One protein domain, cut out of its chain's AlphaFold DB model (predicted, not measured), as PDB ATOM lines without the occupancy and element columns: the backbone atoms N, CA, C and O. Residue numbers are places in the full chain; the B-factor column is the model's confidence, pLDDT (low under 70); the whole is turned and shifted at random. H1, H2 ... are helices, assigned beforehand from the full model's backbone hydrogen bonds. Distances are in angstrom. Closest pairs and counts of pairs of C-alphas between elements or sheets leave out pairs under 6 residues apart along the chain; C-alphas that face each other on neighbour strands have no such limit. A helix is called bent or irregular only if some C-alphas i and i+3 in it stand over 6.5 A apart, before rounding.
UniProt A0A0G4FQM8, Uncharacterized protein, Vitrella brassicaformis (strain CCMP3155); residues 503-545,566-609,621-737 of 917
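AT A GLANCE: This is residues 503 to 545, 566 to 609 and 621 to 737 of the 917 residues of an uncharacterized protein of Vitrella brassicaformis (strain CCMP3155) (UniProt A0A0G4FQM8). A long, slim bundle of helices: H3, with H4 following it nearly in line, runs along the length, H6 lies side by side with both, H8 packs on H3 and H6 over one half, and H5 packs on H4 and H6 at the far end. H1 crosses H3 at residues 573 to 580 of H3, H2 meets the beginning of H3 near its own beginning, with residues 530 to 533 beside residues 567 to 574, making a corner, and residues 538 to 545 of H2 stick out. The 204 printed residues have nine named helices, H1 to H9 in chain order, and no named strand; the class is all helix. The whole is only just compact, close to loose, with a radius of gyration of the C-alphas of 19.9 A, and elongated, spanning 67 by 37 by 28 A.

IN THESE COORDINATES: The longest helix, H3, residues 566 to 596, measures 42.9 A from C-alpha 566 at (67.580, -29.781, 12.586) to C-alpha 596 at (30.480, -8.579, 15.817). It is irregular, with C-alphas 566 and 569 7.1 A apart, and has a kink of 43 degrees near residue 585. H6, residues 646 to 668, measures 32.5 A, H2, residues 527 to 545, 26.7 A, and H8, residues 697 to 711, 21.2 A. H1 is residues 508 to 515, H4 598 to 607, H5 623 to 633, H7 670 to 674 and H9 726 to 730; C-alpha 730 is at (48.585, -4.323, 32.015).

HOW THE PARTS SIT: H3, H4, H5, H6 and H8 form a bundle, and H6 is the hub, touching five helices. H3 touches H8, opposite ways at a shallow tilt of 12 degrees, closest at the C-alphas of Leu 581 and Val 705, 6.0 A. With residues 589 to 596 alone, H3 touches H6, the same way at a shallow tilt of 11 degrees; the closest C-alphas, of Ile 593 and Val 658, are 6.2 A apart. H1 touches H3 at a steep tilt of 58 degrees, closest at the C-alphas of Leu 511 and Ala 576, 5.5 A. H2, with residues 530 to 533 alone, touches H3, closest at the C-alphas of Ala 530 and Val 574, 6.9 A. H5 and H6 form a helical hairpin, closest at the C-alphas of Gln 626 and Ile 666, 7.1 A. H7 touches H6, and H9 touches H8. Every O i to N i+4 pair is within hydrogen-bond range in H1, H2 and H4 to H9, and 23 of 27 in H3.

THE WHOLE: The C-alphas farthest apart, of Glu 543 and Pro 622, are 70.0 A apart. Residues 546 to 565 and 610 to 620 are not printed, with C-alpha gaps of 24.9 A and 12.8 A. The links H1 to H2, H5 to H6, H7 to H8 and H8 to H9 are long. Mean pLDDT of the printed part is 78.0; 62 residues are under 70, among them 670 to 695 and 720 to 737.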
ATOM      1  N   ALA A 503      64.453 -15.087   0.447       66.31
ATOM      2  CA  ALA A 503      63.505 -14.886  -0.643       66.31
ATOM      3  C   ALA A 503      62.356 -15.914  -0.665       66.31
ATOM      4  O   ALA A 503      61.329 -15.660  -1.309       66.31
ATOM      5  N   VAL A 504      62.482 -17.045   0.049       64.75
ATOM      6  CA  VAL A 504      61.445 -18.084   0.122       64.75
ATOM      7  C   VAL A 504      60.185 -17.471   0.710       64.75
ATOM      8  O   VAL A 504      60.159 -16.936   1.829       64.75
ATOM      9  N   ARG A 505      59.131 -17.497  -0.107       77.12
ATOM     10  CA  ARG A 505      57.819 -16.960   0.236       77.12
ATOM     11  C   ARG A 505      57.308 -17.682   1.474       77.12
ATOM     12  O   ARG A 505      57.495 -18.873   1.637       77.12
ATOM     13  N   VAL A 506      56.636 -16.937   2.346       82.38
ATOM     14  CA  VAL A 506      56.011 -17.519   3.537       82.38
ATOM     15  C   VAL A 506      55.064 -18.621   3.105       82.38
ATOM     16  O   VAL A 506      54.119 -18.355   2.350       82.38
ATOM     17  N   GLU A 507      55.322 -19.819   3.617       88.56
ATOM     18  CA  GLU A 507      54.574 -20.987   3.207       88.56
ATOM     19  C   GLU A 507      53.100 -20.831   3.600       88.56
ATOM     20  O   GLU A 507      52.761 -20.597   4.768       88.56
ATOM     21  N   PRO A 508      52.197 -20.894   2.614       91.94
ATOM     22  CA  PRO A 508      50.787 -20.599   2.793       91.94
ATOM     23  C   PRO A 508      50.112 -21.608   3.719       91.94
ATOM     24  O   PRO A 508      49.183 -21.224   4.419       91.94
ATOM     25  N   ASP A 509      50.586 -22.856   3.729       93.12
ATOM     26  CA  ASP A 509      50.005 -23.941   4.516       93.12
ATOM     27  C   ASP A 509      50.400 -23.818   6.004       93.12
ATOM     28  O   ASP A 509      49.539 -23.955   6.869       93.12
ATOM     29  N   LEU A 510      51.649 -23.427   6.317       95.50
ATOM     30  CA  LEU A 510      52.061 -23.083   7.691       95.50
ATOM     31  C   LEU A 510      51.271 -21.882   8.217       95.50
ATOM     32  O   LEU A 510      50.779 -21.883   9.345       95.50
ATOM     33  N   LEU A 511      51.118 -20.849   7.383       95.12
ATOM     34  CA  LEU A 511      50.328 -19.678   7.745       95.12
ATOM     35  C   LEU A 511      48.851 -20.037   7.962       95.12
ATOM     36  O   LEU A 511      48.222 -19.466   8.850       95.12
ATOM     37  N   ASP A 512      48.304 -20.961   7.171       94.88
ATOM     38  CA  ASP A 512      46.932 -21.440   7.317       94.88
ATOM     39  C   ASP A 512      46.728 -22.167   8.656       94.88
ATOM     40  O   ASP A 512      45.828 -21.787   9.407       94.88
ATOM     41  N   LEU A 513      47.618 -23.096   9.025       96.88
ATOM     42  CA  LEU A 513      47.596 -23.766  10.334       96.88
ATOM     43  C   LEU A 513      47.627 -22.756  11.490       96.88
ATOM     44  O   LEU A 513      46.772 -22.774  12.379       96.88
ATOM     45  N   LEU A 514      48.562 -21.803  11.443       96.56
ATOM     46  CA  LEU A 514      48.681 -20.746  12.448       96.56
ATOM     47  C   LEU A 514      47.414 -19.876  12.529       96.56
ATOM     48  O   LEU A 514      46.993 -19.480  13.615       96.56
ATOM     49  N   THR A 515      46.756 -19.602  11.396       94.75
ATOM     50  CA  THR A 515      45.472 -18.878  11.394       94.75
ATOM     51  C   THR A 515      44.301 -19.675  11.973       94.75
ATOM     52  O   THR A 515      43.295 -19.061  12.342       94.75
ATOM     53  N   HIS A 516      44.412 -20.996  12.074       95.31
ATOM     54  CA  HIS A 516      43.391 -21.866  12.660       95.31
ATOM     55  C   HIS A 516      43.726 -22.297  14.094       95.31
ATOM     56  O   HIS A 516      43.014 -23.117  14.664       95.31
ATOM     57  N   GLY A 517      44.742 -21.684  14.712       95.88
ATOM     58  CA  GLY A 517      45.067 -21.888  16.122       95.88
ATOM     59  C   GLY A 517      46.247 -22.820  16.383       95.88
ATOM     60  O   GLY A 517      46.430 -23.220  17.530       95.88
ATOM     61  N   ALA A 518      47.057 -23.149  15.371       96.81
ATOM     62  CA  ALA A 518      48.321 -23.835  15.619       96.81
ATOM     63  C   ALA A 518      49.249 -22.975  16.499       96.81
ATOM     64  O   ALA A 518      49.294 -21.748  16.360       96.81
ATOM     65  N   SER A 519      49.967 -23.631  17.405       96.25
ATOM     66  CA  SER A 519      50.852 -23.030  18.398       96.25
ATOM     67  C   SER A 519      52.306 -23.437  18.144       96.25
ATOM     68  O   SER A 519      52.622 -24.609  17.962       96.25
ATOM     69  N   LEU A 520      53.190 -22.442  18.157       96.06
ATOM     70  CA  LEU A 520      54.642 -22.561  18.191       96.06
ATOM     71  C   LEU A 520      55.087 -23.288  19.456       96.06
ATOM     72  O   LEU A 520      55.881 -24.221  19.366       96.06
ATOM     73  N   THR A 521      54.532 -22.903  20.610       94.62
ATOM     74  CA  THR A 521      54.849 -23.538  21.894       94.62
ATOM     75  C   THR A 521      54.469 -25.021  21.874       94.62
ATOM     76  O   THR A 521      55.281 -25.866  22.244       94.62
ATOM     77  N   ALA A 522      53.279 -25.366  21.362       95.00
ATOM     78  CA  ALA A 522      52.872 -26.764  21.190       95.00
ATOM     79  C   ALA A 522      53.752 -27.515  20.175       95.00
ATOM     80  O   ALA A 522      53.989 -28.706  20.329       95.00
ATOM     81  N   ALA A 523      54.269 -26.827  19.155       95.75
ATOM     82  CA  ALA A 523      55.242 -27.371  18.210       95.75
ATOM     83  C   ALA A 523      56.673 -27.485  18.774       95.75
ATOM     84  O   ALA A 523      57.593 -27.756  18.010       95.75
ATOM     85  N   GLY A 524      56.887 -27.264  20.077       95.69
ATOM     86  CA  GLY A 524      58.207 -27.361  20.710       95.69
ATOM     87  C   GLY A 524      59.145 -26.190  20.398       95.69
ATOM     88  O   GLY A 524      60.338 -26.249  20.701       95.69
ATOM     89  N   VAL A 525      58.635 -25.110  19.798       94.75
ATOM     90  CA  VAL A 525      59.408 -23.889  19.554       94.75
ATOM     91  C   VAL A 525      59.339 -23.017  20.801       94.75
ATOM     92  O   VAL A 525      58.261 -22.588  21.207       94.75
ATOM     93  N   THR A 526      60.491 -22.711  21.395       95.06
ATOM     94  CA  THR A 526      60.578 -21.791  22.534       95.06
ATOM     95  C   THR A 526      61.019 -20.396  22.083       95.06
ATOM     96  O   THR A 526      61.793 -20.278  21.125       95.06
ATOM     97  N   PRO A 527      60.582 -19.324  22.771       93.06
ATOM     98  CA  PRO A 527      61.060 -17.966  22.518       93.06
ATOM     99  C   PRO A 527      62.591 -17.852  22.521       93.06
ATOM    100  O   PRO A 527      63.164 -17.220  21.640       93.06
ATOM    101  N   GLN A 528      63.264 -18.524  23.460       94.50
ATOM    102  CA  GLN A 528      64.723 -18.517  23.587       94.50
ATOM    103  C   GLN A 528      65.401 -19.145  22.366       94.50
ATOM    104  O   GLN A 528      66.345 -18.566  21.827       94.50
ATOM    105  N   ARG A 529      64.897 -20.297  21.894       92.75
ATOM    106  CA  ARG A 529      65.422 -20.963  20.693       92.75
ATOM    107  C   ARG A 529      65.182 -20.105  19.449       92.75
ATOM    108  O   ARG A 529      66.092 -19.939  18.648       92.75
ATOM    109  N   ALA A 530      64.006 -19.484  19.327       92.75
ATOM    110  CA  ALA A 530      63.697 -18.571  18.225       92.75
ATOM    111  C   ALA A 530      64.593 -17.317  18.211       92.75
ATOM    112  O   ALA A 530      65.086 -16.937  17.151       92.75
ATOM    113  N   ILE A 531      64.850 -16.699  19.372       92.69
ATOM    114  CA  ILE A 531      65.752 -15.541  19.499       92.69
ATOM    115  C   ILE A 531      67.188 -15.927  19.136       92.69
ATOM    116  O   ILE A 531      67.839 -15.191  18.394       92.69
ATOM    117  N   ARG A 532      67.674 -17.072  19.635       92.75
ATOM    118  CA  ARG A 532      69.013 -17.582  19.315       92.75
ATOM    119  C   ARG A 532      69.176 -17.761  17.806       92.75
ATOM    120  O   ARG A 532      70.104 -17.197  17.234       92.75
ATOM    121  N   GLU A 533      68.228 -18.439  17.162       89.50
ATOM    122  CA  GLU A 533      68.252 -18.660  15.713       89.50
ATOM    123  C   GLU A 533      68.144 -17.361  14.908       89.50
ATOM    124  O   GLU A 533      68.847 -17.183  13.916       89.50
ATOM    125  N   ALA A 534      67.326 -16.403  15.355       87.00
ATOM    126  CA  ALA A 534      67.267 -15.082  14.735       87.00
ATOM    127  C   ALA A 534      68.596 -14.313  14.870       87.00
ATOM    128  O   ALA A 534      68.959 -13.546  13.977       87.00
ATOM    129  N   GLY A 535      69.327 -14.507  15.973       89.06
ATOM    130  CA  GLY A 535      70.666 -13.956  16.184       89.06
ATOM    131  C   GLY A 535      71.698 -14.545  15.223       89.06
ATOM    132  O   GLY A 535      72.425 -13.784  14.580       89.06
ATOM    133  N   VAL A 536      71.706 -15.875  15.075       87.81
ATOM    134  CA  VAL A 536      72.557 -16.595  14.110       87.81
ATOM    135  C   VAL A 536      72.265 -16.126  12.686       87.81
ATOM    136  O   VAL A 536      73.187 -15.783  11.952       87.81
ATOM    137  N   GLU A 537      70.991 -16.014  12.305       84.56
ATOM    138  CA  GLU A 537      70.616 -15.560  10.962       84.56
ATOM    139  C   GLU A 537      71.038 -14.110  10.689       84.56
ATOM    140  O   GLU A 537      71.564 -13.801   9.624       84.56
ATOM    141  N   ARG A 538      70.881 -13.205  11.665       86.50
ATOM    142  CA  ARG A 538      71.365 -11.820  11.530       86.50
ATOM    143  C   ARG A 538      72.883 -11.746  11.392       86.50
ATOM    144  O   ARG A 538      73.365 -10.865  10.682       86.50
ATOM    145  N   ARG A 539      73.629 -12.611  12.088       87.06
ATOM    146  CA  ARG A 539      75.087 -12.709  11.940       87.06
ATOM    147  C   ARG A 539      75.438 -13.174  10.522       87.06
ATOM    148  O   ARG A 539      76.153 -12.446   9.844       87.06
ATOM    149  N   ARG A 540      74.797 -14.238  10.025       82.62
ATOM    150  CA  ARG A 540      74.974 -14.728   8.644       82.62
ATOM    151  C   ARG A 540      74.645 -13.685   7.582       82.62
ATOM    152  O   ARG A 540      75.381 -13.538   6.618       82.62
ATOM    153  N   GLN A 541      73.559 -12.929   7.745       82.25
ATOM    154  CA  GLN A 541      73.216 -11.842   6.817       82.25
ATOM    155  C   GLN A 541      74.269 -10.724   6.813       82.25
ATOM    156  O   GLN A 541      74.524 -10.130   5.767       82.25
ATOM    157  N   ARG A 542      74.869 -10.417   7.972       85.38
ATOM    158  CA  ARG A 542      75.954  -9.430   8.074       85.38
ATOM    159  C   ARG A 542      77.239  -9.936   7.427       85.38
ATOM    160  O   ARG A 542      77.863  -9.168   6.707       85.38
ATOM    161  N   GLU A 543      77.586 -11.200   7.659       83.50
ATOM    162  CA  GLU A 543      78.752 -11.862   7.061       83.50
ATOM    163  C   GLU A 543      78.599 -11.947   5.540       83.50
ATOM    164  O   GLU A 543      79.427 -11.390   4.833       83.50
ATOM    165  N   ARG A 544      77.464 -12.453   5.027       78.31
ATOM    166  CA  ARG A 544      77.163 -12.474   3.580       78.31
ATOM    167  C   ARG A 544      77.242 -11.090   2.935       78.31
ATOM    168  O   ARG A 544      77.732 -10.969   1.820       78.31
ATOM    169  N   GLY A 545      76.777 -10.045   3.624       79.38
ATOM    170  CA  GLY A 545      76.851  -8.669   3.125       79.38
ATOM    171  C   GLY A 545      78.268  -8.074   3.089       79.38
ATOM    172  O   GLY A 545      78.486  -7.105   2.362       79.38
ATOM    173  N   ALA A 566      68.585 -29.616  11.547       80.62
ATOM    174  CA  ALA A 566      67.580 -29.781  12.586       80.62
ATOM    175  C   ALA A 566      66.807 -28.490  12.939       80.62
ATOM    176  O   ALA A 566      65.655 -28.583  13.369       80.62
ATOM    177  N   ASP A 567      67.381 -27.295  12.734       88.19
ATOM    178  CA  ASP A 567      66.747 -26.011  13.081       88.19
ATOM    179  C   ASP A 567      65.987 -25.343  11.913       88.19
ATOM    180  O   ASP A 567      65.259 -24.361  12.110       88.19
ATOM    181  N   TRP A 568      66.059 -25.878  10.691       89.81
ATOM    182  CA  TRP A 568      65.336 -25.311   9.540       89.81
ATOM    183  C   TRP A 568      63.800 -25.303   9.700       89.81
ATOM    184  O   TRP A 568      63.185 -24.280   9.359       89.81
ATOM    185  N   PRO A 569      63.144 -26.347  10.257       93.06
ATOM    186  CA  PRO A 569      61.698 -26.322  10.495       93.06
ATOM    187  C   PRO A 569      61.290 -25.166  11.416       93.06
ATOM    188  O   PRO A 569      60.323 -24.449  11.144       93.06
ATOM    189  N   LEU A 570      62.084 -24.917  12.462       93.75
ATOM    190  CA  LEU A 570      61.869 -23.819  13.398       93.75
ATOM    191  C   LEU A 570      61.926 -22.463  12.689       93.75
ATOM    192  O   LEU A 570      61.021 -21.642  12.865       93.75
ATOM    193  N   ARG A 571      62.933 -22.233  11.838       91.62
ATOM    194  CA  ARG A 571      63.076 -20.979  11.077       91.62
ATOM    195  C   ARG A 571      61.863 -20.714  10.183       91.62
ATOM    196  O   ARG A 571      61.332 -19.598  10.175       91.62
ATOM    197  N   ARG A 572      61.360 -21.742   9.484       92.19
ATOM    198  CA  ARG A 572      60.145 -21.639   8.652       92.19
ATOM    199  C   ARG A 572      58.910 -21.287   9.488       92.19
ATOM    200  O   ARG A 572      58.153 -20.389   9.103       92.19
ATOM    201  N   ILE A 573      58.730 -21.933  10.642       94.94
ATOM    202  CA  ILE A 573      57.614 -21.661  11.563       94.94
ATOM    203  C   ILE A 573      57.670 -20.219  12.083       94.94
ATOM    204  O   ILE A 573      56.674 -19.500  11.988       94.94
ATOM    205  N   VAL A 574      58.828 -19.760  12.571       93.94
ATOM    206  CA  VAL A 574      59.006 -18.396  13.105       93.94
ATOM    207  C   VAL A 574      58.765 -17.343  12.016       93.94
ATOM    208  O   VAL A 574      58.068 -16.354  12.256       93.94
ATOM    209  N   LYS A 575      59.237 -17.571  10.782       92.69
ATOM    210  CA  LYS A 575      58.974 -16.688   9.629       92.69
ATOM    211  C   LYS A 575      57.479 -16.619   9.282       92.69
ATOM    212  O   LYS A 575      56.933 -15.530   9.044       92.69
ATOM    213  N   ALA A 576      56.790 -17.764   9.279       94.50
ATOM    214  CA  ALA A 576      55.346 -17.831   9.055       94.50
ATOM    215  C   ALA A 576      54.563 -17.118  10.167       94.50
ATOM    216  O   ALA A 576      53.658 -16.324   9.881       94.50
ATOM    217  N   TYR A 577      54.970 -17.303  11.422       95.31
ATOM    218  CA  TYR A 577      54.385 -16.628  12.573       95.31
ATOM    219  C   TYR A 577      54.606 -15.116  12.541       95.31
ATOM    220  O   TYR A 577      53.661 -14.345  12.715       95.31
ATOM    221  N   GLY A 578      55.802 -14.658  12.171       93.06
ATOM    222  CA  GLY A 578      56.065 -13.234  11.973       93.06
ATOM    223  C   GLY A 578      55.169 -12.614  10.904       93.06
ATOM    224  O   GLY A 578      54.719 -11.475  11.044       93.06
ATOM    225  N   THR A 579      54.816 -13.374   9.869       93.62
ATOM    226  CA  THR A 579      53.860 -12.938   8.843       93.62
ATOM    227  C   THR A 579      52.423 -12.906   9.354       93.62
ATOM    228  O   THR A 579      51.676 -11.978   9.018       93.62
ATOM    229  N   LEU A 580      52.028 -13.879  10.179       94.06
ATOM    230  CA  LEU A 580      50.740 -13.876  10.867       94.06
ATOM    231  C   LEU A 580      50.588 -12.605  11.717       94.06
ATOM    232  O   LEU A 580      49.627 -11.853  11.517       94.06
ATOM    233  N   LEU A 581      51.563 -12.349  12.595       91.75
ATOM    234  CA  LEU A 581      51.620 -11.202  13.503       91.75
ATOM    235  C   LEU A 581      51.573  -9.874  12.735       91.75
ATOM    236  O   LEU A 581      50.669  -9.063  12.934       91.75
ATOM    237  N   ASN A 582      52.492  -9.678  11.787       89.50
ATOM    238  CA  ASN A 582      52.635  -8.406  11.077       89.50
ATOM    239  C   ASN A 582      51.483  -8.104  10.101       89.50
ATOM    240  O   ASN A 582      51.176  -6.938   9.848       89.50
ATOM    241  N   ARG A 583      50.868  -9.122   9.476       89.88
ATOM    242  CA  ARG A 583      49.941  -8.902   8.344       89.88
ATOM    243  C   ARG A 583      48.521  -9.392   8.576       89.88
ATOM    244  O   ARG A 583      47.586  -8.771   8.062       89.88
ATOM    245  N   LYS A 584      48.335 -10.531   9.247       92.50
ATOM    246  CA  LYS A 584      47.033 -11.215   9.305       92.50
ATOM    247  C   LYS A 584      46.247 -10.847  10.553       92.50
ATOM    248  O   LYS A 584      45.070 -10.534  10.405       92.50
ATOM    249  N   ILE A 585      46.875 -10.840  11.729       91.38
ATOM    250  CA  ILE A 585      46.187 -10.578  13.000       91.38
ATOM    251  C   ILE A 585      45.497  -9.212  13.008       91.38
ATOM    252  O   ILE A 585      44.274  -9.214  13.123       91.38
ATOM    253  N   PRO A 586      46.169  -8.075  12.722       90.00
ATOM    254  CA  PRO A 586      45.495  -6.774  12.716       90.00
ATOM    255  C   PRO A 586      44.270  -6.738  11.795       90.00
ATOM    256  O   PRO A 586      43.207  -6.244  12.159       90.00
ATOM    257  N   ARG A 587      44.374  -7.337  10.603       89.31
ATOM    258  CA  ARG A 587      43.263  -7.383   9.642       89.31
ATOM    259  C   ARG A 587      42.119  -8.285  10.105       89.31
ATOM    260  O   ARG A 587      40.961  -7.950   9.870       89.31
ATOM    261  N   ARG A 588      42.428  -9.436  10.711       91.88
ATOM    262  CA  ARG A 588      41.424 -10.389  11.206       91.88
ATOM    263  C   ARG A 588      40.714  -9.853  12.437       91.88
ATOM    264  O   ARG A 588      39.495  -9.921  12.455       91.88
ATOM    265  N   SER A 589      41.439  -9.254  13.376       90.50
ATOM    266  CA  SER A 589      40.864  -8.606  14.554       90.50
ATOM    267  C   SER A 589      39.871  -7.518  14.156       90.50
ATOM    268  O   SER A 589      38.720  -7.557  14.573       90.50
ATOM    269  N   ILE A 590      40.258  -6.612  13.250       88.50
ATOM    270  CA  ILE A 590      39.356  -5.559  12.760       88.50
ATOM    271  C   ILE A 590      38.153  -6.136  12.009       88.50
ATOM    272  O   ILE A 590      37.043  -5.623  12.134       88.50
ATOM    273  N   ARG A 591      38.332  -7.207  11.226       89.56
ATOM    274  CA  ARG A 591      37.199  -7.879  10.576       89.56
ATOM    275  C   ARG A 591      36.249  -8.492  11.606       89.56
ATOM    276  O   ARG A 591      35.056  -8.260  11.494       89.56
ATOM    277  N   ALA A 592      36.771  -9.222  12.588       88.88
ATOM    278  CA  ALA A 592      35.984  -9.857  13.640       88.88
ATOM    279  C   ALA A 592      35.208  -8.824  14.468       88.88
ATOM    280  O   ALA A 592      34.015  -8.998  14.675       88.88
ATOM    281  N   ILE A 593      35.844  -7.706  14.833       88.06
ATOM    282  CA  ILE A 593      35.184  -6.556  15.467       88.06
ATOM    283  C   ILE A 593      34.029  -6.038  14.602       88.06
ATOM    284  O   ILE A 593      32.917  -5.859  15.086       88.06
ATOM    285  N   ASN A 594      34.275  -5.800  13.311       87.00
ATOM    286  CA  ASN A 594      33.244  -5.269  12.419       87.00
ATOM    287  C   ASN A 594      32.080  -6.239  12.215       87.00
ATOM    288  O   ASN A 594      30.945  -5.785  12.122       87.00
ATOM    289  N   THR A 595      32.355  -7.542  12.143       86.94
ATOM    290  CA  THR A 595      31.327  -8.586  12.072       86.94
ATOM    291  C   THR A 595      30.519  -8.646  13.365       86.94
ATOM    292  O   THR A 595      29.299  -8.702  13.297       86.94
ATOM    293  N   ALA A 596      31.168  -8.566  14.528       86.50
ATOM    294  CA  ALA A 596      30.480  -8.579  15.817       86.50
ATOM    295  C   ALA A 596      29.598  -7.337  16.027       86.50
ATOM    296  O   ALA A 596      28.499  -7.460  16.545       86.50
ATOM    297  N   LEU A 597      30.028  -6.159  15.559       84.56
ATOM    298  CA  LEU A 597      29.239  -4.919  15.627       84.56
ATOM    299  C   LEU A 597      28.181  -4.791  14.518       84.56
ATOM    300  O   LEU A 597      27.391  -3.847  14.531       84.56
ATOM    301  N   GLN A 598      28.175  -5.681  13.522       84.81
ATOM    302  CA  GLN A 598      27.269  -5.581  12.376       84.81
ATOM    303  C   GLN A 598      25.784  -5.620  12.777       84.81
ATOM    304  O   GLN A 598      25.044  -4.775  12.267       84.81
ATOM    305  N   PRO A 599      25.327  -6.510  13.684       82.62
ATOM    306  CA  PRO A 599      23.938  -6.525  14.137       82.62
ATOM    307  C   PRO A 599      23.529  -5.210  14.807       82.62
ATOM    308  O   PRO A 599      22.548  -4.604  14.384       82.62
ATOM    309  N   SER A 600      24.321  -4.699  15.760       79.88
ATOM    310  CA  SER A 600      24.037  -3.436  16.464       79.88
ATOM    311  C   SER A 600      23.961  -2.255  15.495       79.88
ATOM    312  O   SER A 600      23.029  -1.457  15.549       79.88
ATOM    313  N   ARG A 601      24.898  -2.179  14.538       79.56
ATOM    314  CA  ARG A 601      24.889  -1.157  13.478       79.56
ATOM    315  C   ARG A 601      23.654  -1.257  12.593       79.56
ATOM    316  O   ARG A 601      23.086  -0.231  12.241       79.56
ATOM    317  N   SER A 602      23.254  -2.473  12.224       77.06
ATOM    318  CA  SER A 602      22.074  -2.704  11.392       77.06
ATOM    319  C   SER A 602      20.789  -2.317  12.118       77.06
ATOM    320  O   SER A 602      19.908  -1.732  11.500       77.06
ATOM    321  N   ILE A 603      20.687  -2.611  13.415       76.62
ATOM    322  CA  ILE A 603      19.522  -2.266  14.234       76.62
ATOM    323  C   ILE A 603      19.406  -0.758  14.375       76.62
ATOM    324  O   ILE A 603      18.367  -0.201  14.043       76.62
ATOM    325  N   VAL A 604      20.480  -0.084  14.782       73.56
ATOM    326  CA  VAL A 604      20.472   1.374  14.933       73.56
ATOM    327  C   VAL A 604      20.228   2.065  13.596       73.56
ATOM    328  O   VAL A 604      19.459   3.015  13.546       73.56
ATOM    329  N   ALA A 605      20.787   1.556  12.493       70.50
ATOM    330  CA  ALA A 605      20.475   2.066  11.160       70.50
ATOM    331  C   ALA A 605      18.983   1.905  10.809       70.50
ATOM    332  O   ALA A 605      18.386   2.827  10.255       70.50
ATOM    333  N   SER A 606      18.366   0.774  11.158       70.19
ATOM    334  CA  SER A 606      16.931   0.546  10.959       70.19
ATOM    335  C   SER A 606      16.057   1.420  11.862       70.19
ATOM    336  O   SER A 606      15.041   1.913  11.392       70.19
ATOM    337  N   LEU A 607      16.458   1.657  13.115       66.50
ATOM    338  CA  LEU A 607      15.747   2.519  14.071       66.50
ATOM    339  C   LEU A 607      15.913   4.010  13.763       66.50
ATOM    340  O   LEU A 607      15.028   4.805  14.048       66.50
ATOM    341  N   SER A 608      17.035   4.389  13.149       62.91
ATOM    342  CA  SER A 608      17.270   5.751  12.662       62.91
ATOM    343  C   SER A 608      16.472   6.087  11.399       62.91
ATOM    344  O   SER A 608      16.460   7.241  10.972       62.91
ATOM    345  N   ARG A 609      15.793   5.103  10.788       56.97
ATOM    346  CA  ARG A 609      14.753   5.393   9.800       56.97
ATOM    347  C   ARG A 609      13.501   5.813  10.567       56.97
ATOM    348  O   ARG A 609      13.050   5.037  11.406       56.97
ATOM    349  N   LEU A 621      12.699   2.746  21.097       57.91
ATOM    350  CA  LEU A 621      12.545   1.487  21.830       57.91
ATOM    351  C   LEU A 621      12.906   1.723  23.306       57.91
ATOM    352  O   LEU A 621      13.929   2.370  23.547       57.91
ATOM    353  N   PRO A 622      12.145   1.183  24.272       70.75
ATOM    354  CA  PRO A 622      12.512   1.237  25.680       70.75
ATOM    355  C   PRO A 622      13.967   0.774  25.901       70.75
ATOM    356  O   PRO A 622      14.386  -0.214  25.276       70.75
ATOM    357  N   PRO A 623      14.754   1.464  26.747       64.88
ATOM    358  CA  PRO A 623      16.165   1.154  26.987       64.88
ATOM    359  C   PRO A 623      16.408  -0.309  27.378       64.88
ATOM    360  O   PRO A 623      17.422  -0.899  26.997       64.88
ATOM    361  N   GLU A 624      15.458  -0.937  28.072       60.38
ATOM    362  CA  GLU A 624      15.540  -2.333  28.509       60.38
ATOM    363  C   GLU A 624      15.517  -3.303  27.318       60.38
ATOM    364  O   GLU A 624      16.278  -4.275  27.270       60.38
ATOM    365  N   ILE A 625      14.694  -3.010  26.305       59.88
ATOM    366  CA  ILE A 625      14.589  -3.809  25.078       59.88
ATOM    367  C   ILE A 625      15.847  -3.624  24.228       59.88
ATOM    368  O   ILE A 625      16.393  -4.601  23.715       59.88
ATOM    369  N   GLN A 626      16.362  -2.396  24.133       64.25
ATOM    370  CA  GLN A 626      17.608  -2.123  23.416       64.25
ATOM    371  C   GLN A 626      18.803  -2.857  24.044       64.25
ATOM    372  O   GLN A 626      19.595  -3.468  23.327       64.25
ATOM    373  N   THR A 627      18.890  -2.864  25.376       62.75
ATOM    374  CA  THR A 627      19.960  -3.533  26.135       62.75
ATOM    375  C   THR A 627      19.865  -5.060  26.020       62.75
ATOM    376  O   THR A 627      20.869  -5.741  25.800       62.75
ATOM    377  N   THR A 628      18.649  -5.612  26.061       62.28
ATOM    378  CA  THR A 628      18.411  -7.055  25.885       62.28
ATOM    379  C   THR A 628      18.802  -7.511  24.477       62.28
ATOM    380  O   THR A 628      19.559  -8.469  24.317       62.28
ATOM    381  N   ILE A 629      18.386  -6.768  23.449       61.59
ATOM    382  CA  ILE A 629      18.748  -7.018  22.047       61.59
ATOM    383  C   ILE A 629      20.272  -6.913  21.843       61.59
ATOM    384  O   ILE A 629      20.858  -7.738  21.144       61.59
ATOM    385  N   ALA A 630      20.940  -5.956  22.493       58.56
ATOM    386  CA  ALA A 630      22.396  -5.803  22.451       58.56
ATOM    387  C   ALA A 630      23.148  -7.014  23.013       58.56
ATOM    388  O   ALA A 630      24.109  -7.495  22.402       58.56
ATOM    389  N   SER A 631      22.693  -7.502  24.171       63.19
ATOM    390  CA  SER A 631      23.300  -8.631  24.878       63.19
ATOM    391  C   SER A 631      23.130  -9.954  24.124       63.19
ATOM    392  O   SER A 631      24.035 -10.784  24.120       63.19
ATOM    393  N   LEU A 632      22.007 -10.123  23.415       60.56
ATOM    394  CA  LEU A 632      21.682 -11.340  22.670       60.56
ATOM    395  C   LEU A 632      22.322 -11.399  21.274       60.56
ATOM    396  O   LEU A 632      22.447 -12.484  20.708       60.56
ATOM    397  N   LEU A 633      22.718 -10.257  20.697       61.47
ATOM    398  CA  LEU A 633      23.101 -10.169  19.280       61.47
ATOM    399  C   LEU A 633      24.571  -9.867  19.008       61.47
ATOM    400  O   LEU A 633      24.957  -9.828  17.838       61.47
ATOM    401  N   THR A 634      25.396  -9.664  20.032       63.41
ATOM    402  CA  THR A 634      26.809  -9.325  19.829       63.41
ATOM    403  C   THR A 634      27.681 -10.559  20.078       63.41
ATOM    404  O   THR A 634      28.136 -10.763  21.204       63.41
ATOM    405  N   PRO A 635      27.920 -11.428  19.071       71.88
ATOM    406  CA  PRO A 635      28.779 -12.589  19.263       71.88
ATOM    407  C   PRO A 635      30.176 -12.125  19.676       71.88
ATOM    408  O   PRO A 635      30.730 -11.201  19.073       71.88
ATOM    409  N   SER A 636      30.757 -12.781  20.681       78.81
ATOM    410  CA  SER A 636      32.108 -12.473  21.142       78.81
ATOM    411  C   SER A 636      33.101 -12.533  19.980       78.81
ATOM    412  O   SER A 636      33.281 -13.604  19.381       78.81
ATOM    413  N   PRO A 637      33.753 -11.413  19.612       83.31
ATOM    414  CA  PRO A 637      34.699 -11.424  18.516       83.31
ATOM    415  C   PRO A 637      35.902 -12.278  18.926       83.31
ATOM    416  O   PRO A 637      36.624 -11.950  19.863       83.31
ATOM    417  N   SER A 638      36.148 -13.370  18.208       88.56
ATOM    418  CA  SER A 638      37.301 -14.231  18.465       88.56
ATOM    419  C   SER A 638      38.159 -14.397  17.218       88.56
ATOM    420  O   SER A 638      37.678 -14.539  16.090       88.56
ATOM    421  N   VAL A 639      39.472 -14.357  17.424       89.12
ATOM    422  CA  VAL A 639      40.468 -14.805  16.456       89.12
ATOM    423  C   VAL A 639      41.124 -16.050  17.034       89.12
ATOM    424  O   VAL A 639      41.646 -16.027  18.148       89.12
ATOM    425  N   SER A 640      41.114 -17.140  16.268       89.56
ATOM    426  CA  SER A 640      41.848 -18.360  16.601       89.56
ATOM    427  C   SER A 640      43.348 -18.066  16.569       89.56
ATOM    428  O   SER A 640      43.933 -17.894  15.497       89.56
ATOM    429  N   ILE A 641      43.945 -17.949  17.750       88.38
ATOM    430  CA  ILE A 641      45.373 -17.731  17.974       88.38
ATOM    431  C   ILE A 641      45.805 -18.805  18.969       88.38
ATOM    432  O   ILE A 641      45.285 -18.836  20.079       88.38
ATOM    433  N   GLY A 642      46.709 -19.696  18.555       84.69
ATOM    434  CA  GLY A 642      47.144 -20.824  19.387       84.69
ATOM    435  C   GLY A 642      48.033 -20.422  20.564       84.69
ATOM    436  O   GLY A 642      48.042 -21.097  21.586       84.69
ATOM    437  N   GLU A 643      48.767 -19.314  20.433       90.44
ATOM    438  CA  GLU A 643      49.701 -18.850  21.461       90.44
ATOM    439  C   GLU A 643      48.990 -18.181  22.636       90.44
ATOM    440  O   GLU A 643      48.447 -17.084  22.499       90.44
ATOM    441  N   ASN A 644      49.075 -18.789  23.819       86.38
ATOM    442  CA  ASN A 644      48.648 -18.188  25.081       86.38
ATOM    443  C   ASN A 644      49.861 -17.626  25.851       86.38
ATOM    444  O   ASN A 644      50.948 -18.199  25.785       86.38
ATOM    445  N   PRO A 645      49.729 -16.483  26.560       85.69
ATOM    446  CA  PRO A 645      48.509 -15.691  26.783       85.69
ATOM    447  C   PRO A 645      48.206 -14.660  25.674       85.69
ATOM    448  O   PRO A 645      47.321 -13.820  25.828       85.69
ATOM    449  N   PHE A 646      48.959 -14.641  24.569       87.50
ATOM    450  CA  PHE A 646      48.816 -13.640  23.502       87.50
ATOM    451  C   PHE A 646      47.422 -13.626  22.853       87.50
ATOM    452  O   PHE A 646      46.798 -12.568  22.766       87.50
ATOM    453  N   GLY A 647      46.905 -14.794  22.470       86.00
ATOM    454  CA  GLY A 647      45.563 -14.961  21.919       86.00
ATOM    455  C   GLY A 647      44.481 -14.476  22.876       86.00
ATOM    456  O   GLY A 647      43.622 -13.689  22.477       86.00
ATOM    457  N   THR A 648      44.572 -14.858  24.155       86.00
ATOM    458  CA  THR A 648      43.671 -14.392  25.219       86.00
ATOM    459  C   THR A 648      43.669 -12.871  25.335       86.00
ATOM    460  O   THR A 648      42.599 -12.271  25.348       86.00
ATOM    461  N   ARG A 649      44.845 -12.228  25.345       83.88
ATOM    462  CA  ARG A 649      44.960 -10.761  25.435       83.88
ATOM    463  C   ARG A 649      44.303 -10.051  24.252       83.88
ATOM    464  O   ARG A 649      43.562  -9.093  24.458       83.88
ATOM    465  N   ILE A 650      44.528 -10.527  23.024       86.12
ATOM    466  CA  ILE A 650      43.898  -9.950  21.825       86.12
ATOM    467  C   ILE A 650      42.381 -10.127  21.862       86.12
ATOM    468  O   ILE A 650      41.655  -9.159  21.642       86.12
ATOM    469  N   ASN A 651      41.900 -11.338  22.144       87.75
ATOM    470  CA  ASN A 651      40.467 -11.623  22.169       87.75
ATOM    471  C   ASN A 651      39.761 -10.849  23.292       87.75
ATOM    472  O   ASN A 651      38.687 -10.301  23.064       87.75
ATOM    473  N   HIS A 652      40.391 -10.711  24.459       86.00
ATOM    474  CA  HIS A 652      39.884  -9.892  25.557       86.00
ATOM    475  C   HIS A 652      39.793  -8.408  25.173       86.00
ATOM    476  O   HIS A 652      38.733  -7.804  25.316       86.00
ATOM    477  N   ALA A 653      40.855  -7.831  24.595       84.88
ATOM    478  CA  ALA A 653      40.836  -6.443  24.127       84.88
ATOM    479  C   ALA A 653      39.768  -6.206  23.040       84.88
ATOM    480  O   ALA A 653      39.089  -5.179  23.030       84.88
ATOM    481  N   MET A 654      39.579  -7.170  22.131       87.75
ATOM    482  CA  MET A 654      38.522  -7.123  21.119       87.75
ATOM    483  C   MET A 654      37.120  -7.213  21.733       87.75
ATOM    484  O   MET A 654      36.235  -6.470  21.314       87.75
ATOM    485  N   GLN A 655      36.913  -8.089  22.718       86.75
ATOM    486  CA  GLN A 655      35.643  -8.224  23.434       86.75
ATOM    487  C   GLN A 655      35.285  -6.929  24.167       86.75
ATOM    488  O   GLN A 655      34.167  -6.436  24.022       86.75
ATOM    489  N   GLN A 656      36.237  -6.348  24.903       83.00
ATOM    490  CA  GLN A 656      36.049  -5.068  25.588       83.00
ATOM    491  C   GLN A 656      35.699  -3.954  24.596       83.00
ATOM    492  O   GLN A 656      34.760  -3.197  24.833       83.00
ATOM    493  N   TYR A 657      36.386  -3.903  23.445       83.38
ATOM    494  CA  TYR A 657      36.076  -2.939  22.385       83.38
ATOM    495  C   TYR A 657      34.647  -3.076  21.886       83.38
ATOM    496  O   TYR A 657      33.924  -2.093  21.785       83.38
ATOM    497  N   VAL A 658      34.259  -4.298  21.523       85.00
ATOM    498  CA  VAL A 658      32.955  -4.567  20.924       85.00
ATOM    499  C   VAL A 658      31.831  -4.304  21.921       85.00
ATOM    500  O   VAL A 658      30.811  -3.754  21.523       85.00
ATOM    501  N   THR A 659      32.043  -4.601  23.202       82.81
ATOM    502  CA  THR A 659      31.078  -4.302  24.272       82.81
ATOM    503  C   THR A 659      30.882  -2.788  24.417       82.81
ATOM    504  O   THR A 659      29.762  -2.297  24.298       82.81
ATOM    505  N   ALA A 660      31.974  -2.028  24.558       78.56
ATOM    506  CA  ALA A 660      31.916  -0.570  24.697       78.56
ATOM    507  C   ALA A 660      31.360   0.123  23.439       78.56
ATOM    508  O   ALA A 660      30.503   1.003  23.521       78.56
ATOM    509  N   ALA A 661      31.812  -0.292  22.252       79.88
ATOM    510  CA  ALA A 661      31.324   0.243  20.985       79.88
ATOM    511  C   ALA A 661      29.852  -0.121  20.744       79.88
ATOM    512  O   ALA A 661      29.110   0.704  20.222       79.88
ATOM    513  N   GLY A 662      29.422  -1.323  21.136       80.75
ATOM    514  CA  GLY A 662      28.027  -1.748  21.085       80.75
ATOM    515  C   GLY A 662      27.134  -0.845  21.932       80.75
ATOM    516  O   GLY A 662      26.190  -0.269  21.395       80.75
ATOM    517  N   HIS A 663      27.483  -0.643  23.210       78.19
ATOM    518  CA  HIS A 663      26.765   0.279  24.102       78.19
ATOM    519  C   HIS A 663      26.697   1.695  23.523       78.19
ATOM    520  O   HIS A 663      25.619   2.277  23.443       78.19
ATOM    521  N   SER A 664      27.824   2.219  23.032       75.69
ATOM    522  CA  SER A 664      27.869   3.556  22.437       75.69
ATOM    523  C   SER A 664      26.991   3.678  21.186       75.69
ATOM    524  O   SER A 664      26.261   4.658  21.067       75.69
ATOM    525  N   ILE A 665      27.006   2.678  20.291       74.75
ATOM    526  CA  ILE A 665      26.151   2.643  19.091       74.75
ATOM    527  C   ILE A 665      24.676   2.707  19.476       74.75
ATOM    528  O   ILE A 665      23.916   3.403  18.812       74.75
ATOM    529  N   ILE A 666      24.279   1.976  20.513       74.25
ATOM    530  CA  ILE A 666      22.882   1.879  20.937       74.25
ATOM    531  C   ILE A 666      22.421   3.173  21.603       74.25
ATOM    532  O   ILE A 666      21.382   3.703  21.233       74.25
ATOM    533  N   GLN A 667      23.212   3.697  22.538       76.19
ATOM    534  CA  GLN A 667      22.846   4.877  23.322       76.19
ATOM    535  C   GLN A 667      22.927   6.176  22.513       76.19
ATOM    536  O   GLN A 667      22.051   7.025  22.622       76.19
ATOM    537  N   HIS A 668      23.970   6.334  21.697       72.81
ATOM    538  CA  HIS A 668      24.295   7.611  21.049       72.81
ATOM    539  C   HIS A 668      24.134   7.554  19.525       72.81
ATOM    540  O   HIS A 668      24.323   8.542  18.823       72.81
ATOM    541  N   GLY A 669      23.793   6.391  18.975       70.38
ATOM    542  CA  GLY A 669      23.738   6.184  17.538       70.38
ATOM    543  C   GLY A 669      25.101   5.852  16.920       70.38
ATOM    544  O   GLY A 669      26.180   6.031  17.489       70.38
ATOM    545  N   ASN A 670      25.063   5.358  15.683       69.69
ATOM    546  CA  ASN A 670      26.254   4.868  14.982       69.69
ATOM    547  C   ASN A 670      27.256   5.989  14.628       69.69
ATOM    548  O   ASN A 670      28.444   5.716  14.461       69.69
ATOM    549  N   VAL A 671      26.784   7.239  14.534       66.12
ATOM    550  CA  VAL A 671      27.569   8.441  14.187       66.12
ATOM    551  C   VAL A 671      28.794   8.579  15.082       66.12
ATOM    552  O   VAL A 671      29.893   8.837  14.591       66.12
ATOM    553  N   HIS A 672      28.634   8.292  16.371       63.84
ATOM    554  CA  HIS A 672      29.730   8.370  17.314       63.84
ATOM    555  C   HIS A 672      30.773   7.284  17.021       63.84
ATOM    556  O   HIS A 672      31.951   7.592  16.924       63.84
ATOM    557  N   VAL A 673      30.407   6.025  16.759       62.03
ATOM    558  CA  VAL A 673      31.408   4.952  16.567       62.03
ATOM    559  C   VAL A 673      32.130   4.985  15.216       62.03
ATOM    560  O   VAL A 673      33.311   4.639  15.154       62.03
ATOM    561  N   VAL A 674      31.463   5.383  14.128       62.22
ATOM    562  CA  VAL A 674      32.082   5.407  12.783       62.22
ATOM    563  C   VAL A 674      32.532   6.789  12.309       62.22
ATOM    564  O   VAL A 674      33.245   6.860  11.307       62.22
ATOM    565  N   GLY A 675      32.196   7.849  13.045       60.28
ATOM    566  CA  GLY A 675      32.468   9.234  12.668       60.28
ATOM    567  C   GLY A 675      31.372   9.765  11.758       60.28
ATOM    568  O   GLY A 675      31.166   9.262  10.652       60.28
ATOM    569  N   GLY A 676      30.650  10.766  12.247       57.94
ATOM    570  CA  GLY A 676      29.682  11.520  11.464       57.94
ATOM    571  C   GLY A 676      30.326  12.480  10.471       57.94
ATOM    572  O   GLY A 676      31.527  12.746  10.547       57.94
ATOM    573  N   PRO A 677      29.535  13.075   9.564       47.59
ATOM    574  CA  PRO A 677      29.967  14.257   8.826       47.59
ATOM    575  C   PRO A 677      30.422  15.337   9.822       47.59
ATOM    576  O   PRO A 677      29.634  15.791  10.643       47.59
ATOM    577  N   GLY A 678      31.705  15.705   9.792       54.12
ATOM    578  CA  GLY A 678      32.282  16.724  10.679       54.12
ATOM    579  C   GLY A 678      32.689  16.251  12.080       54.12
ATOM    580  O   GLY A 678      33.378  16.994  12.772       54.12
ATOM    581  N   GLN A 679      32.357  15.021  12.488       51.09
ATOM    582  CA  GLN A 679      32.788  14.463  13.773       51.09
ATOM    583  C   GLN A 679      33.868  13.397  13.565       51.09
ATOM    584  O   GLN A 679      33.688  12.484  12.749       51.09
ATOM    585  N   PRO A 680      35.002  13.458  14.289       51.09
ATOM    586  CA  PRO A 680      35.975  12.382  14.235       51.09
ATOM    587  C   PRO A 680      35.301  11.082  14.705       51.09
ATOM    588  O   PRO A 680      34.530  11.119  15.664       51.09
ATOM    589  N   PRO A 681      35.571   9.926  14.068       57.56
ATOM    590  CA  PRO A 681      35.125   8.650  14.611       57.56
ATOM    591  C   PRO A 681      35.551   8.562  16.066       57.56
ATOM    592  O   PRO A 681      36.704   8.896  16.376       57.56
ATOM    593  N   LEU A 682      34.649   8.096  16.942       53.28
ATOM    594  CA  LEU A 682      35.042   7.691  18.282       53.28
ATOM    595  C   LEU A 682      36.294   6.851  18.093       53.28
ATOM    596  O   LEU A 682      36.380   5.964  17.242       53.28
ATOM    597  N   ARG A 683      37.304   7.197  18.875       55.03
ATOM    598  CA  ARG A 683      38.317   6.249  19.289       55.03
ATOM    599  C   ARG A 683      37.678   5.649  20.530       55.03
ATOM    600  O   ARG A 683      37.836   6.253  21.588       55.03
ATOM    601  N   PRO A 684      36.879   4.568  20.442       46.97
ATOM    602  CA  PRO A 684      36.391   3.905  21.638       46.97
ATOM    603  C   PRO A 684      37.639   3.262  22.224       46.97
ATOM    604  O   PRO A 684      38.091   2.250  21.703       46.97
ATOM    605  N   PHE A 685      38.346   4.033  23.044       52.31
ATOM    606  CA  PHE A 685      38.870   3.716  24.357       52.31
ATOM    607  C   PHE A 685      39.574   4.967  24.907       52.31
ATOM    608  O   PHE A 685      40.610   5.412  24.397       52.31
ATOM    609  N   ALA A 686      39.046   5.494  26.009       47.53
ATOM    610  CA  ALA A 686      39.906   5.978  27.071       47.53
ATOM    611  C   ALA A 686      40.453   4.731  27.777       47.53
ATOM    612  O   ALA A 686      39.693   3.928  28.309       47.53
ATOM    613  N   ILE A 687      41.763   4.519  27.679       49.47
ATOM    614  CA  ILE A 687      42.462   3.513  28.470       49.47
ATOM    615  C   ILE A 687      43.218   4.313  29.513       49.47
ATOM    616  O   ILE A 687      44.148   5.036  29.160       49.47
ATOM    617  N   GLY A 688      42.802   4.205  30.771       43.88
ATOM    618  CA  GLY A 688      43.536   4.751  31.905       43.88
ATOM    619  C   GLY A 688      44.896   4.066  32.049       43.88
ATOM    620  O   GLY A 688      45.061   3.154  32.846       43.88
ATOM    621  N   GLY A 689      45.878   4.470  31.247       47.50
ATOM    622  CA  GLY A 689      47.256   4.497  31.724       47.50
ATOM    623  C   GLY A 689      47.425   5.707  32.639       47.50
ATOM    624  O   GLY A 689      46.653   6.658  32.524       47.50
ATOM    625  N   GLU A 690      48.459   5.711  33.480       50.44
ATOM    626  CA  GLU A 690      48.819   6.808  34.409       50.44
ATOM    627  C   GLU A 690      48.861   8.216  33.767       50.44
ATOM    628  O   GLU A 690      48.916   9.215  34.468       50.44
ATOM    629  N   THR A 691      48.806   8.312  32.433       59.50
ATOM    630  CA  THR A 691      48.870   9.553  31.645       59.50
ATOM    631  C   THR A 691      47.528  10.030  31.069       59.50
ATOM    632  O   THR A 691      47.519  10.972  30.282       59.50
ATOM    633  N   GLY A 692      46.396   9.364  31.351       63.97
ATOM    634  CA  GLY A 692      45.066   9.766  30.844       63.97
ATOM    635  C   GLY A 692      44.883   9.673  29.316       63.97
ATOM    636  O   GLY A 692      43.858  10.076  28.763       63.97
ATOM    637  N   ARG A 693      45.868   9.136  28.585       68.88
ATOM    638  CA  ARG A 693      45.878   9.139  27.118       68.88
ATOM    639  C   ARG A 693      44.913   8.110  26.511       68.88
ATOM    640  O   ARG A 693      45.057   6.905  26.694       68.88
ATOM    641  N   ARG A 694      44.019   8.581  25.633       65.50
ATOM    642  CA  ARG A 694      43.108   7.745  24.825       65.50
ATOM    643  C   ARG A 694      43.857   6.994  23.709       65.50
ATOM    644  O   ARG A 694      44.588   7.610  22.928       65.50
ATOM    645  N   MET A 695      43.650   5.679  23.595       69.88
ATOM    646  CA  MET A 695      44.275   4.812  22.578       69.88
ATOM    647  C   MET A 695      43.213   4.149  21.698       69.88
ATOM    648  O   MET A 695      42.185   3.701  22.178       69.88
ATOM    649  N   GLY A 696      43.460   4.027  20.393       77.94
ATOM    650  CA  GLY A 696      42.552   3.277  19.514       77.94
ATOM    651  C   GLY A 696      42.793   1.765  19.574       77.94
ATOM    652  O   GLY A 696      43.925   1.330  19.771       77.94
ATOM    653  N   ILE A 697      41.776   0.945  19.275       81.38
ATOM    654  CA  ILE A 697      41.911  -0.527  19.188       81.38
ATOM    655  C   ILE A 697      43.036  -0.985  18.245       81.38
ATOM    656  O   ILE A 697      43.724  -1.963  18.517       81.38
ATOM    657  N   CYS A 698      43.282  -0.252  17.155       82.56
ATOM    658  CA  CYS A 698      44.417  -0.521  16.276       82.56
ATOM    659  C   CYS A 698      45.751  -0.355  17.016       82.56
ATOM    660  O   CYS A 698      46.610  -1.217  16.883       82.56
ATOM    661  N   GLU A 699      45.917   0.719  17.797       82.75
ATOM    662  CA  GLU A 699      47.122   0.959  18.607       82.75
ATOM    663  C   GLU A 699      47.306  -0.157  19.641       82.75
ATOM    664  O   GLU A 699      48.395  -0.715  19.731       82.75
ATOM    665  N   VAL A 700      46.234  -0.565  20.331       82.62
ATOM    666  CA  VAL A 700      46.253  -1.695  21.278       82.62
ATOM    667  C   VAL A 700      46.728  -2.980  20.601       82.62
ATOM    668  O   VAL A 700      47.689  -3.599  21.055       82.62
ATOM    669  N   ILE A 701      46.116  -3.357  19.473       85.19
ATOM    670  CA  ILE A 701      46.517  -4.552  18.717       85.19
ATOM    671  C   ILE A 701      47.981  -4.439  18.273       85.19
ATOM    672  O   ILE A 701      48.715  -5.420  18.356       85.19
ATOM    673  N   PHE A 702      48.426  -3.261  17.825       85.56
ATOM    674  CA  PHE A 702      49.813  -3.052  17.412       85.56
ATOM    675  C   PHE A 702      50.805  -3.243  18.555       85.56
ATOM    676  O   PHE A 702      51.822  -3.900  18.343       85.56
ATOM    677  N   ARG A 703      50.510  -2.731  19.751       85.50
ATOM    678  CA  ARG A 703      51.368  -2.904  20.931       85.50
ATOM    679  C   ARG A 703      51.428  -4.360  21.379       85.50
ATOM    680  O   ARG A 703      52.513  -4.887  21.599       85.50
ATOM    681  N   VAL A 704      50.282  -5.043  21.412       85.44
ATOM    682  CA  VAL A 704      50.221  -6.472  21.763       85.44
ATOM    683  C   VAL A 704      51.003  -7.310  20.744       85.44
ATOM    684  O   VAL A 704      51.781  -8.182  21.126       85.44
ATOM    685  N   VAL A 705      50.868  -7.009  19.447       88.50
ATOM    686  CA  VAL A 705      51.665  -7.636  18.380       88.50
ATOM    687  C   VAL A 705      53.153  -7.323  18.535       88.50
ATOM    688  O   VAL A 705      53.961  -8.231  18.373       88.50
ATOM    689  N   ARG A 706      53.533  -6.083  18.866       89.06
ATOM    690  CA  ARG A 706      54.935  -5.695  19.075       89.06
ATOM    691  C   ARG A 706      55.569  -6.474  20.220       89.06
ATOM    692  O   ARG A 706      56.631  -7.057  20.017       89.06
ATOM    693  N   MET A 707      54.902  -6.542  21.370       87.50
ATOM    694  CA  MET A 707      55.358  -7.351  22.502       87.50
ATOM    695  C   MET A 707      55.586  -8.808  22.100       87.50
ATOM    696  O   MET A 707      56.627  -9.380  22.416       87.50
ATOM    697  N   GLU A 708      54.648  -9.400  21.357       91.62
ATOM    698  CA  GLU A 708      54.792 -10.783  20.908       91.62
ATOM    699  C   GLU A 708      55.940 -10.932  19.901       91.62
ATOM    700  O   GLU A 708      56.753 -11.841  20.026       91.62
ATOM    701  N   THR A 709      56.097 -10.011  18.946       90.12
ATOM    702  CA  THR A 709      57.243 -10.061  18.024       90.12
ATOM    703  C   THR A 709      58.583  -9.959  18.753       90.12
ATOM    704  O   THR A 709      59.497 -10.706  18.418       90.12
ATOM    705  N   LEU A 710      58.690  -9.103  19.778       89.69
ATOM    706  CA  LEU A 710      59.900  -8.974  20.594       89.69
ATOM    707  C   LEU A 710      60.186 -10.261  21.369       89.69
ATOM    708  O   LEU A 710      61.318 -10.741  21.343       89.69
ATOM    709  N   ARG A 711      59.153 -10.861  21.977       90.94
ATOM    710  CA  ARG A 711      59.256 -12.137  22.697       90.94
ATOM    711  C   ARG A 711      59.860 -13.241  21.831       90.94
ATOM    712  O   ARG A 711      60.656 -14.019  22.333       90.94
ATOM    713  N   TRP A 712      59.512 -13.304  20.549       91.25
ATOM    714  CA  TRP A 712      59.993 -14.342  19.627       91.25
ATOM    715  C   TRP A 712      61.217 -13.934  18.789       91.25
ATOM    716  O   TRP A 712      61.602 -14.673  17.888       91.25
ATOM    717  N   GLY A 713      61.815 -12.758  19.024       91.62
ATOM    718  CA  GLY A 713      62.939 -12.264  18.214       91.62
ATOM    719  C   GLY A 713      62.571 -11.927  16.759       91.62
ATOM    720  O   GLY A 713      63.436 -11.868  15.887       91.62
ATOM    721  N   ILE A 714      61.286 -11.702  16.476       92.12
ATOM    722  CA  ILE A 714      60.757 -11.425  15.139       92.12
ATOM    723  C   ILE A 714      60.874  -9.931  14.827       92.12
ATOM    724  O   ILE A 714      60.446  -9.075  15.600       92.12
ATOM    725  N   ASN A 715      61.365  -9.603  13.632       88.56
ATOM    726  CA  ASN A 715      61.415  -8.220  13.164       88.56
ATOM    727  C   ASN A 715      59.998  -7.667  12.916       88.56
ATOM    728  O   ASN A 715      59.264  -8.119  12.029       88.56
ATOM    729  N   LEU A 716      59.618  -6.648  13.688       85.38
ATOM    730  CA  LEU A 716      58.369  -5.922  13.495       85.38
ATOM    731  C   LEU A 716      58.485  -4.998  12.274       85.38
ATOM    732  O   LEU A 716      59.278  -4.063  12.240       85.38
ATOM    733  N   THR A 717      57.650  -5.236  11.266       82.75
ATOM    734  CA  THR A 717      57.586  -4.397  10.050       82.75
ATOM    735  C   THR A 717      56.616  -3.220  10.189       82.75
ATOM    736  O   THR A 717      56.574  -2.318   9.348       82.75
ATOM    737  N   LEU A 718      55.816  -3.225  11.251       74.69
ATOM    738  CA  LEU A 718      54.819  -2.211  11.556       74.69
ATOM    739  C   LEU A 718      55.503  -1.041  12.271       74.69
ATOM    740  O   LEU A 718      55.798  -1.114  13.458       74.69
ATOM    741  N   LYS A 719      55.772   0.048  11.543       72.31
ATOM    742  CA  LYS A 719      56.350   1.268  12.124       72.31
ATOM    743  C   LYS A 719      55.288   2.011  12.948       72.31
ATOM    744  O   LYS A 719      54.391   2.628  12.371       72.31
ATOM    745  N   HIS A 720      55.405   1.970  14.273       63.78
ATOM    746  CA  HIS A 720      54.648   2.811  15.203       63.78
ATOM    747  C   HIS A 720      55.614   3.348  16.270       63.78
ATOM    748  O   HIS A 720      56.384   2.574  16.824       63.78
ATOM    749  N   GLY A 721      55.634   4.665  16.498       51.59
ATOM    750  CA  GLY A 721      56.536   5.274  17.483       51.59
ATOM    751  C   GLY A 721      56.088   5.005  18.924       51.59
ATOM    752  O   GLY A 721      54.882   4.864  19.137       51.59
ATOM    753  N   MET A 722      57.055   5.028  19.855       57.38
ATOM    754  CA  MET A 722      56.996   5.009  21.340       57.38
ATOM    755  C   MET A 722      57.496   3.715  22.010       57.38
ATOM    756  O   MET A 722      57.295   2.647  21.459       57.38
ATOM    757  N   ASP A 723      58.102   3.804  23.205       56.81
ATOM    758  CA  ASP A 723      58.989   2.767  23.783       56.81
ATOM    759  C   ASP A 723      58.552   2.141  25.128       56.81
ATOM    760  O   ASP A 723      59.390   1.650  25.874       56.81
ATOM    761  N   ASN A 724      57.254   2.088  25.462       65.69
ATOM    762  CA  ASN A 724      56.819   1.447  26.719       65.69
ATOM    763  C   ASN A 724      55.476   0.695  26.582       65.69
ATOM    764  O   ASN A 724      54.417   1.239  26.879       65.69
ATOM    765  N   ASP A 725      55.493  -0.532  26.046       67.12
ATOM    766  CA  ASP A 725      54.274  -1.266  25.644       67.12
ATOM    767  C   ASP A 725      53.652  -2.139  26.752       67.12
ATOM    768  O   ASP A 725      52.429  -2.284  26.805       67.12
ATOM    769  N   GLU A 726      54.458  -2.710  27.651       61.00
ATOM    770  CA  GLU A 726      53.996  -3.740  28.593       61.00
ATOM    771  C   GLU A 726      53.225  -3.180  29.797       61.00
ATOM    772  O   GLU A 726      52.167  -3.708  30.147       61.00
ATOM    773  N   GLN A 727      53.693  -2.071  30.379       58.56
ATOM    774  CA  GLN A 727      52.995  -1.373  31.466       58.56
ATOM    775  C   GLN A 727      51.620  -0.867  31.001       58.56
ATOM    776  O   GLN A 727      50.617  -1.080  31.676       58.56
ATOM    777  N   ILE A 728      51.556  -0.318  29.783       59.03
ATOM    778  CA  ILE A 728      50.331   0.220  29.177       59.03
ATOM    779  C   ILE A 728      49.270  -0.866  28.937       59.03
ATOM    780  O   ILE A 728      48.079  -0.601  29.085       59.03
ATOM    781  N   ILE A 729      49.673  -2.083  28.558       62.50
ATOM    782  CA  ILE A 729      48.734  -3.193  28.326       62.50
ATOM    783  C   ILE A 729      48.204  -3.774  29.641       62.50
ATOM    784  O   ILE A 729      47.045  -4.182  29.699       62.50
ATOM    785  N   ARG A 730      49.013  -3.799  30.707       58.09
ATOM    786  CA  ARG A 730      48.585  -4.323  32.015       58.09
ATOM    787  C   ARG A 730      47.614  -3.395  32.746       58.09
ATOM    788  O   ARG A 730      46.730  -3.895  33.434       58.09
ATOM    789  N   THR A 731      47.731  -2.078  32.583       52.97
ATOM    790  CA  THR A 731      46.845  -1.099  33.238       52.97
ATOM    791  C   THR A 731      45.544  -0.839  32.471       52.97
ATOM    792  O   THR A 731      44.810   0.085  32.807       52.97
ATOM    793  N   MET A 732      45.225  -1.624  31.434       52.88
ATOM    794  CA  MET A 732      44.026  -1.398  30.624       52.88
ATOM    795  C   MET A 732      42.735  -1.612  31.428       52.88
ATOM    796  O   MET A 732      42.311  -2.746  31.649       52.88
ATOM    797  N   ARG A 733      42.067  -0.517  31.808       51.91
ATOM    798  CA  ARG A 733      40.673  -0.498  32.276       51.91
ATOM    799  C   ARG A 733      39.810   0.293  31.292       51.91
ATOM    800  O   ARG A 733      40.280   1.278  30.722       51.91
ATOM    801  N   VAL A 734      38.570  -0.153  31.085       41.12
ATOM    802  CA  VAL A 734      37.548   0.643  30.392       41.12
ATOM    803  C   VAL A 734      37.137   1.734  31.376       41.12
ATOM    804  O   VAL A 734      36.653   1.407  32.455       41.12
ATOM    805  N   ALA A 735      37.419   2.997  31.062       43.53
ATOM    806  CA  ALA A 735      36.864   4.102  31.835       43.53
ATOM    807  C   ALA A 735      35.378   4.243  31.476       43.53
ATOM    808  O   ALA A 735      35.053   4.302  30.286       43.53
ATOM    809  N   ASP A 736      34.508   4.281  32.485       41.09
ATOM    810  CA  ASP A 736      33.136   4.749  32.315       41.09
ATOM    811  C   ASP A 736      33.200   6.228  31.923       41.09
ATOM    812  O   ASP A 736      33.931   7.021  32.520       41.09
ATOM    813  N   CYS A 737      32.546   6.575  30.819       40.41
ATOM    814  CA  CYS A 737      32.632   7.910  30.249       40.41
ATOM    815  C   CYS A 737      31.644   8.848  30.958       40.41
ATOM    816  O   CYS A 737      30.476   8.875  30.577       40.41
TER     817      CYS A 737